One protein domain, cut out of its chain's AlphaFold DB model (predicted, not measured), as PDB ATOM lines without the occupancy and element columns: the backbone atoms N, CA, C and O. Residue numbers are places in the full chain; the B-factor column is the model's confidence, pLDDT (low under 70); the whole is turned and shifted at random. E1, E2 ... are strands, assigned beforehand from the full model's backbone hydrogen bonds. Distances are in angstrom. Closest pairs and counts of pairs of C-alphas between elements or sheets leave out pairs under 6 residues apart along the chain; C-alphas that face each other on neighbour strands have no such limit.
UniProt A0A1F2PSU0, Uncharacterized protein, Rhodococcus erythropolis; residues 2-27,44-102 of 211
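Overview. This is residues 2 to 27 and 44 to 102 of the 211 residues of an uncharacterized protein of Rhodococcus erythropolis (UniProt A0A1F2PSU0). With little regular structure, this is one slightly twisted sheet of five short strands side by side, joined by loops, with residues 6 to 12 of a long unnamed stretch passing over one face. The 85 printed residues hold no named helix and E1 to E5 in chain order, which is also the sheet's order; the class is all strand, antiparallel, with 22 residues in named elements. It is compact, with a radius of gyration of the C-alphas of 12.8 A and spans of 34 by 30 by 25 A.

Arrangement. Look first at E3, residues 71 to 74, and its antiparallel neighbours E2, residues 58 to 62, and E4, residues 84 to 87: N 61 and O 71 are 2.8 A apart, N 72 and O 86 2.8 A. Outward come the edge strands, E1, residues 44 to 48, with N 46 and O 60 at 2.9 A, and E5, residues 97 to 100, with N 87 and O 97 at 2.8 A. The five make a meander, each strand the antiparallel neighbour of the one before.

Along the chain. Find C-alpha 44 at (-10.314, -37.134, 19.691); E1 runs 13.1 A, E2 13.7 A. E5 ends at C-alpha 100, (5.773, -42.060, 4.096).

Size, cuts and confidence. Residues 28 to 43 are cut out, leaving 15.8 A between C-alphas 27 and 44. Confidence is under 70 at residues 2 to 5, 8 to 27 and 44 to 45.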
ATOM      1  N   ALA A   2       5.841 -53.402  18.203       35.25
ATOM      2  CA  ALA A   2       5.702 -52.587  17.001       35.25
ATOM      3  C   ALA A   2       7.095 -52.009  16.716       35.25
ATOM      4  O   ALA A   2       7.783 -51.600  17.662       35.25
ATOM      5  N   THR A   3       7.566 -52.139  15.483       45.69
ATOM      6  CA  THR A   3       8.750 -51.411  15.027       45.69
ATOM      7  C   THR A   3       8.384 -49.922  14.984       45.69
ATOM      8  O   THR A   3       7.203 -49.608  14.843       45.69
ATOM      9  N   PRO A   4       9.340 -48.998  15.177       50.88
ATOM     10  CA  PRO A   4       9.053 -47.560  15.200       50.88
ATOM     11  C   PRO A   4       8.329 -47.039  13.947       50.88
ATOM     12  O   PRO A   4       7.660 -46.022  14.046       50.88
ATOM     13  N   ASN A   5       8.414 -47.773  12.833       62.34
ATOM     14  CA  ASN A   5       7.912 -47.377  11.518       62.34
ATOM     15  C   ASN A   5       6.599 -48.083  11.119       62.34
ATOM     16  O   ASN A   5       6.236 -48.052   9.952       62.34
ATOM     17  N   ASP A   6       5.926 -48.792  12.033       77.81
ATOM     18  CA  ASP A   6       4.653 -49.477  11.747       77.81
ATOM     19  C   ASP A   6       3.490 -48.471  11.714       77.81
ATOM     20  O   ASP A   6       3.074 -47.964  12.761       77.81
ATOM     21  N   ILE A   7       2.952 -48.216  10.522       76.69
ATOM     22  CA  ILE A   7       1.842 -47.284  10.260       76.69
ATOM     23  C   ILE A   7       0.588 -47.992   9.714       76.69
ATOM     24  O   ILE A   7      -0.321 -47.373   9.165       76.69
ATOM     25  N   SER A   8       0.505 -49.310   9.908       69.56
ATOM     26  CA  SER A   8      -0.389 -50.239   9.198       69.56
ATOM     27  C   SER A   8      -1.906 -50.121   9.441       69.56
ATOM     28  O   SER A   8      -2.656 -51.023   9.054       69.56
ATOM     29  N   ILE A   9      -2.406 -49.081  10.114       61.69
ATOM     30  CA  ILE A   9      -3.795 -49.060  10.595       61.69
ATOM     31  C   ILE A   9      -4.586 -47.819  10.203       61.69
ATOM     32  O   ILE A   9      -4.488 -46.770  10.834       61.69
ATOM     33  N   ASN A  10      -5.524 -48.019   9.276       64.62
ATOM     34  CA  ASN A  10      -6.610 -47.089   9.018       64.62
ATOM     35  C   ASN A  10      -7.982 -47.723   9.377       64.62
ATOM     36  O   ASN A  10      -8.344 -48.800   8.882       64.62
ATOM     37  N   PRO A  11      -8.780 -47.136  10.285       63.56
ATOM     38  CA  PRO A  11     -10.099 -47.640  10.641       63.56
ATOM     39  C   PRO A  11     -11.091 -47.608   9.475       63.56
ATOM     40  O   PRO A  11     -11.114 -46.714   8.641       63.56
ATOM     41  N   GLN A  12     -11.992 -48.588   9.479       61.28
ATOM     42  CA  GLN A  12     -13.024 -48.761   8.460       61.28
ATOM     43  C   GLN A  12     -14.361 -48.182   8.940       61.28
ATOM     44  O   GLN A  12     -14.757 -48.380  10.102       61.28
ATOM     45  N   VAL A  13     -15.096 -47.522   8.041       58.28
ATOM     46  CA  VAL A  13     -16.410 -46.928   8.333       58.28
ATOM     47  C   VAL A  13     -17.521 -47.562   7.496       58.28
ATOM     48  O   VAL A  13     -17.323 -48.089   6.410       58.28
ATOM     49  N   ASN A  14     -18.748 -47.554   8.023       49.84
ATOM     50  CA  ASN A  14     -19.933 -47.984   7.279       49.84
ATOM     51  C   ASN A  14     -20.968 -46.855   7.274       49.84
ATOM     52  O   ASN A  14     -21.633 -46.617   8.287       49.84
ATOM     53  N   GLY A  15     -21.125 -46.180   6.134       53.22
ATOM     54  CA  GLY A  15     -21.990 -45.006   5.978       53.22
ATOM     55  C   GLY A  15     -21.198 -43.703   5.832       53.22
ATOM     56  O   GLY A  15     -19.997 -43.743   5.628       53.22
ATOM     57  N   ASN A  16     -21.879 -42.553   5.912       51.59
ATOM     58  CA  ASN A  16     -21.242 -41.232   5.821       51.59
ATOM     59  C   ASN A  16     -20.244 -41.045   6.985       51.59
ATOM     60  O   ASN A  16     -20.717 -41.081   8.124       51.59
ATOM     61  N   PRO A  17     -18.938 -40.823   6.748       53.69
ATOM     62  CA  PRO A  17     -17.904 -40.681   7.786       53.69
ATOM     63  C   PRO A  17     -18.203 -39.580   8.806       53.69
ATOM     64  O   PRO A  17     -17.956 -39.771   9.990       53.69
ATOM     65  N   GLU A  18     -18.838 -38.477   8.387       50.38
ATOM     66  CA  GLU A  18     -19.230 -37.386   9.296       50.38
ATOM     67  C   GLU A  18     -20.281 -37.823  10.346       50.38
ATOM     68  O   GLU A  18     -20.477 -37.146  11.355       50.38
ATOM     69  N   ASP A  19     -20.943 -38.967  10.121       50.69
ATOM     70  CA  ASP A  19     -21.959 -39.576  10.990       50.69
ATOM     71  C   ASP A  19     -21.624 -41.038  11.379       50.69
ATOM     72  O   ASP A  19     -22.449 -41.721  12.006       50.69
ATOM     73  N   ALA A  20     -20.466 -41.566  10.964       42.66
ATOM     74  CA  ALA A  20     -20.177 -42.994  11.018       42.66
ATOM     75  C   ALA A  20     -19.781 -43.455  12.426       42.66
ATOM     76  O   ALA A  20     -19.121 -42.762  13.196       42.66
ATOM     77  N   GLN A  21     -20.183 -44.682  12.760       45.53
ATOM     78  CA  GLN A  21     -19.627 -45.415  13.892       45.53
ATOM     79  C   GLN A  21     -18.489 -46.282  13.356       45.53
ATOM     80  O   GLN A  21     -18.751 -47.196  12.573       45.53
ATOM     81  N   PHE A  22     -17.250 -45.997  13.760       47.25
ATOM     82  CA  PHE A  22     -16.086 -46.818  13.422       47.25
ATOM     83  C   PHE A  22     -16.290 -48.264  13.872       47.25
ATOM     84  O   PHE A  22     -16.801 -48.522  14.969       47.25
ATOM     85  N   THR A  23     -15.883 -49.225  13.044       40.69
ATOM     86  CA  THR A  23     -15.891 -50.641  13.427       40.69
ATOM     87  C   THR A  23     -14.522 -51.267  13.191       40.69
ATOM     88  O   THR A  23     -14.160 -51.538  12.053       40.69
ATOM     89  N   GLY A  24     -13.799 -51.549  14.279       35.94
ATOM     90  CA  GLY A  24     -12.514 -52.256  14.307       35.94
ATOM     91  C   GLY A  24     -12.300 -52.908  15.680       35.94
ATOM     92  O   GLY A  24     -12.853 -52.452  16.678       35.94
ATOM     93  N   THR A  25     -11.606 -54.044  15.738       35.25
ATOM     94  CA  THR A  25     -11.572 -54.980  16.881       35.25
ATOM     95  C   THR A  25     -10.678 -54.571  18.055       35.25
ATOM     96  O   THR A  25      -9.967 -55.414  18.592       35.25
ATOM     97  N   GLU A  26     -10.767 -53.333  18.526       35.78
ATOM     98  CA  GLU A  26     -10.279 -52.960  19.856       35.78
ATOM     99  C   GLU A  26     -11.398 -52.282  20.652       35.78
ATOM    100  O   GLU A  26     -12.314 -51.639  20.139       35.78
ATOM    101  N   THR A  27     -11.411 -52.585  21.940       34.94
ATOM    102  CA  THR A  27     -12.593 -52.495  22.796       34.94
ATOM    103  C   THR A  27     -12.860 -51.051  23.230       34.94
ATOM    104  O   THR A  27     -12.486 -50.670  24.333       34.94
ATOM    105  N   TYR A  44      -9.392 -37.511  20.756       53.47
ATOM    106  CA  TYR A  44     -10.314 -37.134  19.691       53.47
ATOM    107  C   TYR A  44      -9.821 -37.677  18.345       53.47
ATOM    108  O   TYR A  44      -8.810 -37.199  17.851       53.47
ATOM    109  N   ASP A  45     -10.583 -38.593  17.737       62.69
ATOM    110  CA  ASP A  45     -10.385 -39.016  16.344       62.69
ATOM    111  C   ASP A  45     -11.345 -38.245  15.418       62.69
ATOM    112  O   ASP A  45     -12.574 -38.310  15.556       62.69
ATOM    113  N   SER A  46     -10.795 -37.507  14.458       70.75
ATOM    114  CA  SER A  46     -11.519 -36.773  13.414       70.75
ATOM    115  C   SER A  46     -11.242 -37.457  12.070       70.75
ATOM    116  O   SER A  46     -10.333 -37.077  11.338       70.75
ATOM    117  N   ALA A  47     -11.999 -38.519  11.760       79.25
ATOM    118  CA  ALA A  47     -11.843 -39.245  10.495       79.25
ATOM    119  C   ALA A  47     -12.726 -38.695   9.376       79.25
ATOM    120  O   ALA A  47     -13.867 -38.274   9.602       79.25
ATOM    121  N   ARG A  48     -12.212 -38.754   8.149       82.25
ATOM    122  CA  ARG A  48     -12.873 -38.263   6.940       82.25
ATOM    123  C   ARG A  48     -12.676 -39.261   5.807       82.25
ATOM    124  O   ARG A  48     -11.556 -39.647   5.529       82.25
ATOM    125  N   ASP A  49     -13.773 -39.619   5.157       81.88
ATOM    126  CA  ASP A  49     -13.822 -40.334   3.876       81.88
ATOM    127  C   ASP A  49     -14.328 -39.304   2.838       81.88
ATOM    128  O   ASP A  49     -15.480 -38.854   2.864       81.88
ATOM    129  N   LEU A  50     -13.400 -38.775   2.043       83.94
ATOM    130  CA  LEU A  50     -13.595 -37.714   1.056       83.94
ATOM    131  C   LEU A  50     -14.228 -38.244  -0.231       83.94
ATOM    132  O   LEU A  50     -14.900 -37.463  -0.922       83.94
ATOM    133  N   ASP A  51     -14.010 -39.510  -0.582       80.69
ATOM    134  CA  ASP A  51     -14.440 -40.073  -1.864       80.69
ATOM    135  C   ASP A  51     -15.725 -40.931  -1.786       80.69
ATOM    136  O   ASP A  51     -16.456 -41.070  -2.779       80.69
ATOM    137  N   GLY A  52     -16.096 -41.349  -0.578       80.81
ATOM    138  CA  GLY A  52     -17.319 -42.051  -0.219       80.81
ATOM    139  C   GLY A  52     -17.291 -43.553  -0.486       80.81
ATOM    140  O   GLY A  52     -18.371 -44.138  -0.674       80.81
ATOM    141  N   ASP A  53     -16.118 -44.175  -0.579       77.25
ATOM    142  CA  ASP A  53     -15.978 -45.608  -0.847       77.25
ATOM    143  C   ASP A  53     -16.103 -46.498   0.409       77.25
ATOM    144  O   ASP A  53     -16.357 -47.707   0.290       77.25
ATOM    145  N   GLY A  54     -16.090 -45.886   1.598       78.44
ATOM    146  CA  GLY A  54     -16.212 -46.541   2.901       78.44
ATOM    147  C   GLY A  54     -14.881 -46.832   3.600       78.44
ATOM    148  O   GLY A  54     -14.897 -47.361   4.719       78.44
ATOM    149  N   ILE A  55     -13.759 -46.485   2.979       79.94
ATOM    150  CA  ILE A  55     -12.429 -46.441   3.579       79.94
ATOM    151  C   ILE A  55     -12.161 -44.988   3.982       79.94
ATOM    152  O   ILE A  55     -12.645 -44.045   3.369       79.94
ATOM    153  N   VAL A  56     -11.513 -44.800   5.126       82.06
ATOM    154  CA  VAL A  56     -11.199 -43.457   5.621       82.06
ATOM    155  C   VAL A  56     -10.011 -42.917   4.834       82.06
ATOM    156  O   VAL A  56      -9.031 -43.616   4.706       82.06
ATOM    157  N   ASP A  57     -10.032 -41.669   4.385       83.44
ATOM    158  CA  ASP A  57      -8.881 -41.069   3.694       83.44
ATOM    159  C   ASP A  57      -7.947 -40.327   4.654       83.44
ATOM    160  O   ASP A  57      -6.772 -40.115   4.370       83.44
ATOM    161  N   THR A  58      -8.467 -39.794   5.765       87.62
ATOM    162  CA  THR A  58      -7.668 -38.989   6.702       87.62
ATOM    163  C   THR A  58      -8.203 -39.049   8.121       87.62
ATOM    164  O   THR A  58      -9.420 -38.984   8.315       87.62
ATOM    165  N   ILE A  59      -7.306 -39.093   9.111       84.81
ATOM    166  CA  ILE A  59      -7.638 -39.083  10.544       84.81
ATOM    167  C   ILE A  59      -6.757 -38.088  11.267       84.81
ATOM    168  O   ILE A  59      -5.553 -38.111  11.086       84.81
ATOM    169  N   GLU A  60      -7.351 -37.251  12.110       86.88
ATOM    170  CA  GLU A  60      -6.640 -36.432  13.098       86.88
ATOM    171  C   GLU A  60      -6.817 -37.073  14.484       86.88
ATOM    172  O   GLU A  60      -7.954 -37.384  14.845       86.88
ATOM    173  N   ILE A  61      -5.729 -37.252  15.235       83.38
ATOM    174  CA  ILE A  61      -5.674 -37.908  16.549       83.38
ATOM    175  C   ILE A  61      -5.071 -36.927  17.562       83.38
ATOM    176  O   ILE A  61      -3.959 -36.443  17.374       83.38
ATOM    177  N   ASP A  62      -5.795 -36.656  18.643       83.19
ATOM    178  CA  ASP A  62      -5.312 -35.955  19.847       83.19
ATOM    179  C   ASP A  62      -5.170 -37.007  20.958       83.19
ATOM    180  O   ASP A  62      -6.173 -37.468  21.506       83.19
ATOM    181  N   LEU A  63      -3.952 -37.475  21.220       82.31
ATOM    182  CA  LEU A  63      -3.653 -38.595  22.112       82.31
ATOM    183  C   LEU A  63      -3.722 -38.188  23.587       82.31
ATOM    184  O   LEU A  63      -4.101 -39.018  24.427       82.31
ATOM    185  N   ASP A  64      -3.360 -36.950  23.918       80.75
ATOM    186  CA  ASP A  64      -3.294 -36.471  25.302       80.75
ATOM    187  C   ASP A  64      -4.534 -35.679  25.773       80.75
ATOM    188  O   ASP A  64      -4.760 -35.519  26.983       80.75
ATOM    189  N   GLY A  65      -5.416 -35.321  24.840       82.38
ATOM    190  CA  GLY A  65      -6.701 -34.672  25.068       82.38
ATOM    191  C   GLY A  65      -6.591 -33.186  25.400       82.38
ATOM    192  O   GLY A  65      -7.520 -32.638  26.018       82.38
ATOM    193  N   ASP A  66      -5.470 -32.542  25.084       81.62
ATOM    194  CA  ASP A  66      -5.253 -31.124  25.360       81.62
ATOM    195  C   ASP A  66      -5.878 -30.185  24.310       81.62
ATOM    196  O   ASP A  66      -6.124 -29.001  24.599       81.62
ATOM    197  N   GLY A  67      -6.300 -30.747  23.174       83.94
ATOM    198  CA  GLY A  67      -6.977 -30.070  22.076       83.94
ATOM    199  C   GLY A  67      -6.070 -29.675  20.911       83.94
ATOM    200  O   GLY A  67      -6.608 -29.141  19.931       83.94
ATOM    201  N   ASP A  68      -4.764 -29.915  21.001       86.94
ATOM    202  CA  ASP A  68      -3.840 -29.894  19.873       86.94
ATOM    203  C   ASP A  68      -3.763 -31.301  19.233       86.94
ATOM    204  O   ASP A  68      -4.095 -32.315  19.841       86.94
ATOM    205  N   VAL A  69      -3.462 -31.367  17.932       86.81
ATOM    206  CA  VAL A  69      -3.429 -32.645  17.197       86.81
ATOM    207  C   VAL A  69      -2.038 -33.255  17.323       86.81
ATOM    208  O   VAL A  69      -1.055 -32.622  16.942       86.81
ATOM    209  N   ASP A  70      -1.976 -34.498  17.788       84.12
ATOM    210  CA  ASP A  70      -0.734 -35.251  17.966       84.12
ATOM    211  C   ASP A  70      -0.337 -36.023  16.711       84.12
ATOM    212  O   ASP A  70       0.849 -36.211  16.453       84.12
ATOM    213  N   GLN A  71      -1.309 -36.485  15.924       90.62
ATOM    214  CA  GLN A  71      -1.037 -37.284  14.734       90.62
ATOM    215  C   GLN A  71      -2.094 -37.067  13.647       90.62
ATOM    216  O   GLN A  71      -3.283 -36.937  13.944       90.62
ATOM    217  N   ILE A  72      -1.673 -37.054  12.383       90.31
ATOM    218  CA  ILE A  72      -2.551 -37.090  11.212       90.31
ATOM    219  C   ILE A  72      -2.144 -38.260  10.324       90.31
ATOM    220  O   ILE A  72      -0.967 -38.417  10.028       90.31
ATOM    221  N   THR A  73      -3.099 -39.071   9.877       90.38
ATOM    222  CA  THR A  73      -2.864 -40.131   8.885       90.38
ATOM    223  C   THR A  73      -3.553 -39.802   7.568       90.38
ATOM    224  O   THR A  73      -4.609 -39.164   7.567       90.38
ATOM    225  N   HIS A  74      -2.979 -40.257   6.455       91.94
ATOM    226  CA  HIS A  74      -3.532 -40.137   5.112       91.94
ATOM    227  C   HIS A  74      -3.433 -41.467   4.368       91.94
ATOM    228  O   HIS A  74      -2.345 -42.021   4.261       91.94
ATOM    229  N   ASP A  75      -4.550 -41.927   3.823       89.88
ATOM    230  CA  ASP A  75      -4.661 -43.055   2.894       89.88
ATOM    231  C   ASP A  75      -5.047 -42.457   1.537       89.88
ATOM    232  O   ASP A  75      -6.109 -41.850   1.382       89.88
ATOM    233  N   LEU A  76      -4.105 -42.451   0.601       91.62
ATOM    234  CA  LEU A  76      -4.204 -41.752  -0.679       91.62
ATOM    235  C   LEU A  76      -4.639 -42.685  -1.807       91.62
ATOM    236  O   LEU A  76      -5.083 -42.191  -2.855       91.62
ATOM    237  N   ASP A  77      -4.474 -43.995  -1.635       90.19
ATOM    238  CA  ASP A  77      -4.823 -45.000  -2.635       90.19
ATOM    239  C   ASP A  77      -6.087 -45.818  -2.304       90.19
ATOM    240  O   ASP A  77      -6.635 -46.474  -3.204       90.19
ATOM    241  N   GLY A  78      -6.618 -45.661  -1.087       86.06
ATOM    242  CA  GLY A  78      -7.891 -46.204  -0.629       86.06
ATOM    243  C   GLY A  78      -7.820 -47.697  -0.332       86.06
ATOM    244  O   GLY A  78      -8.788 -48.420  -0.588       86.06
ATOM    245  N   ASP A  79      -6.680 -48.211   0.127       84.00
ATOM    246  CA  ASP A  79      -6.521 -49.631   0.451       84.00
ATOM    247  C   ASP A  79      -6.714 -49.960   1.944       84.00
ATOM    248  O   ASP A  79      -6.889 -51.134   2.311       84.00
ATOM    249  N   GLY A  80      -6.816 -48.933   2.792       83.19
ATOM    250  CA  GLY A  80      -6.976 -49.042   4.237       83.19
ATOM    251  C   GLY A  80      -5.662 -49.057   5.023       83.19
ATOM    252  O   GLY A  80      -5.706 -49.308   6.234       83.19
ATOM    253  N   VAL A  81      -4.525 -48.810   4.377       85.19
ATOM    254  CA  VAL A  81      -3.212 -48.560   4.982       85.19
ATOM    255  C   VAL A  81      -2.887 -47.071   4.830       85.19
ATOM    256  O   VAL A  81      -3.285 -46.425   3.870       85.19
ATOM    257  N   ALA A  82      -2.236 -46.479   5.832       87.44
ATOM    258  CA  ALA A  82      -1.822 -45.085   5.725       87.44
ATOM    259  C   ALA A  82      -0.570 -44.981   4.842       87.44
ATOM    260  O   ALA A  82       0.434 -45.616   5.142       87.44
ATOM    261  N   ASP A  83      -0.620 -44.127   3.824       92.94
ATOM    262  CA  ASP A  83       0.522 -43.778   2.973       92.94
ATOM    263  C   ASP A  83       1.390 -42.684   3.604       92.94
ATOM    264  O   ASP A  83       2.590 -42.603   3.356       92.94
ATOM    265  N   VAL A  84       0.778 -41.777   4.374       95.75
ATOM    266  CA  VAL A  84       1.487 -40.675   5.040       95.75
ATOM    267  C   VAL A  84       0.984 -40.516   6.464       95.75
ATOM    268  O   VAL A  84      -0.223 -40.486   6.706       95.75
ATOM    269  N   VAL A  85       1.912 -40.352   7.402       93.75
ATOM    270  CA  VAL A  85       1.614 -40.064   8.803       93.75
ATOM    271  C   VAL A  85       2.432 -38.865   9.265       93.75
ATOM    272  O   VAL A  85       3.656 -38.889   9.232       93.75
ATOM    273  N   GLU A  86       1.758 -37.817   9.725       94.50
ATOM    274  CA  GLU A  86       2.371 -36.648  10.359       94.50
ATOM    275  C   GLU A  86       2.220 -36.785  11.878       94.50
ATOM    276  O   GLU A  86       1.113 -36.994  12.365       94.50
ATOM    277  N   THR A  87       3.306 -36.665  12.640       93.12
ATOM    278  CA  THR A  87       3.308 -36.794  14.107       93.12
ATOM    279  C   THR A  87       3.923 -35.555  14.752       93.12
ATOM    280  O   THR A  87       4.896 -35.008  14.243       93.12
ATOM    281  N   SER A  88       3.320 -35.097  15.849       92.75
ATOM    282  CA  SER A  88       3.786 -34.035  16.743       92.75
ATOM    283  C   SER A  88       4.277 -34.690  18.034       92.75
ATOM    284  O   SER A  88       3.492 -34.979  18.939       92.75
ATOM    285  N   THR A  89       5.579 -34.952  18.148       90.50
ATOM    286  CA  THR A  89       6.124 -35.688  19.304       90.50
ATOM    287  C   THR A  89       6.043 -34.900  20.612       90.50
ATOM    288  O   THR A  89       6.006 -35.492  21.695       90.50
ATOM    289  N   ALA A  90       5.996 -33.567  20.526       89.94
ATOM    290  CA  ALA A  90       5.841 -32.674  21.671       89.94
ATOM    291  C   ALA A  90       4.383 -32.497  22.128       89.94
ATOM    292  O   ALA A  90       4.169 -31.993  23.233       89.94
ATOM    293  N   GLY A  91       3.419 -32.895  21.292       85.75
ATOM    294  CA  GLY A  91       1.986 -32.691  21.504       85.75
ATOM    295  C   GLY A  91       1.548 -31.229  21.547       85.75
ATOM    296  O   GLY A  91       0.692 -30.859  22.333       85.75
ATOM    297  N   ASP A  92       2.179 -30.354  20.757       87.25
ATOM    298  CA  ASP A  92       1.827 -28.924  20.689       87.25
ATOM    299  C   ASP A  92       1.200 -28.523  19.340       87.25
ATOM    300  O   ASP A  92       1.115 -27.336  18.994       87.25
ATOM    301  N   GLY A  93       0.792 -29.526  18.555       86.06
ATOM    302  CA  GLY A  93       0.206 -29.369  17.227       86.06
ATOM    303  C   GLY A  93       1.211 -29.003  16.134       86.06
ATOM    304  O   GLY A  93       0.798 -28.619  15.035       86.06
ATOM    305  N   ARG A  94       2.521 -29.064  16.413       91.94
ATOM    306  CA  ARG A  94       3.577 -28.899  15.408       91.94
ATOM    307  C   ARG A  94       4.137 -30.258  15.040       91.94
ATOM    308  O   ARG A  94       4.837 -30.881  15.828       91.94
ATOM    309  N   PHE A  95       3.849 -30.677  13.818       93.19
ATOM    310  CA  PHE A  95       4.395 -31.912  13.282       93.19
ATOM    311  C   PHE A  95       5.905 -31.778  13.080       93.19
ATOM    312  O   PHE A  95       6.367 -30.835  12.437       93.19
ATOM    313  N   ASP A  96       6.641 -32.709  13.670       95.19
ATOM    314  CA  ASP A  96       8.099 -32.831  13.645       95.19
ATOM    315  C   ASP A  96       8.563 -34.168  13.070       95.19
ATOM    316  O   ASP A  96       9.754 -34.353  12.842       95.19
ATOM    317  N   VAL A  97       7.638 -35.090  12.804       96.25
ATOM    318  CA  VAL A  97       7.920 -36.356  12.132       96.25
ATOM    319  C   VAL A  97       6.911 -36.574  11.012       96.25
ATOM    320  O   VAL A  97       5.708 -36.417  11.218       96.25
ATOM    321  N   ILE A  98       7.397 -36.936   9.825       96.44
ATOM    322  CA  ILE A  98       6.567 -37.332   8.682       96.44
ATOM    323  C   ILE A  98       7.052 -38.686   8.180       96.44
ATOM    324  O   ILE A  98       8.158 -38.782   7.651       96.44
ATOM    325  N   ASP A  99       6.205 -39.698   8.297       96.75
ATOM    326  CA  ASP A  99       6.417 -41.032   7.745       96.75
ATOM    327  C   ASP A  99       5.676 -41.174   6.413       96.75
ATOM    328  O   ASP A  99       4.551 -40.692   6.264       96.75
ATOM    329  N   ILE A 100       6.312 -41.820   5.437       96.75
ATOM    330  CA  ILE A 100       5.773 -42.060   4.096       96.75
ATOM    331  C   ILE A 100       5.974 -43.537   3.755       96.75
ATOM    332  O   ILE A 100       7.115 -43.974   3.623       96.75
ATOM    333  N   ASP A 101       4.886 -44.273   3.556       95.38
ATOM    334  CA  ASP A 101       4.862 -45.614   2.961       95.38
ATOM    335  C   ASP A 101       4.415 -45.472   1.505       95.38
ATOM    336  O   ASP A 101       3.287 -45.094   1.204       95.38
ATOM    337  N   SER A 102       5.332 -45.695   0.569       93.81
ATOM    338  CA  SER A 102       5.050 -45.589  -0.862       93.81
ATOM    339  C   SER A 102       4.676 -46.925  -1.500       93.81
ATOM    340  O   SER A 102       4.328 -46.962  -2.690       93.81
TER     341      SER A 102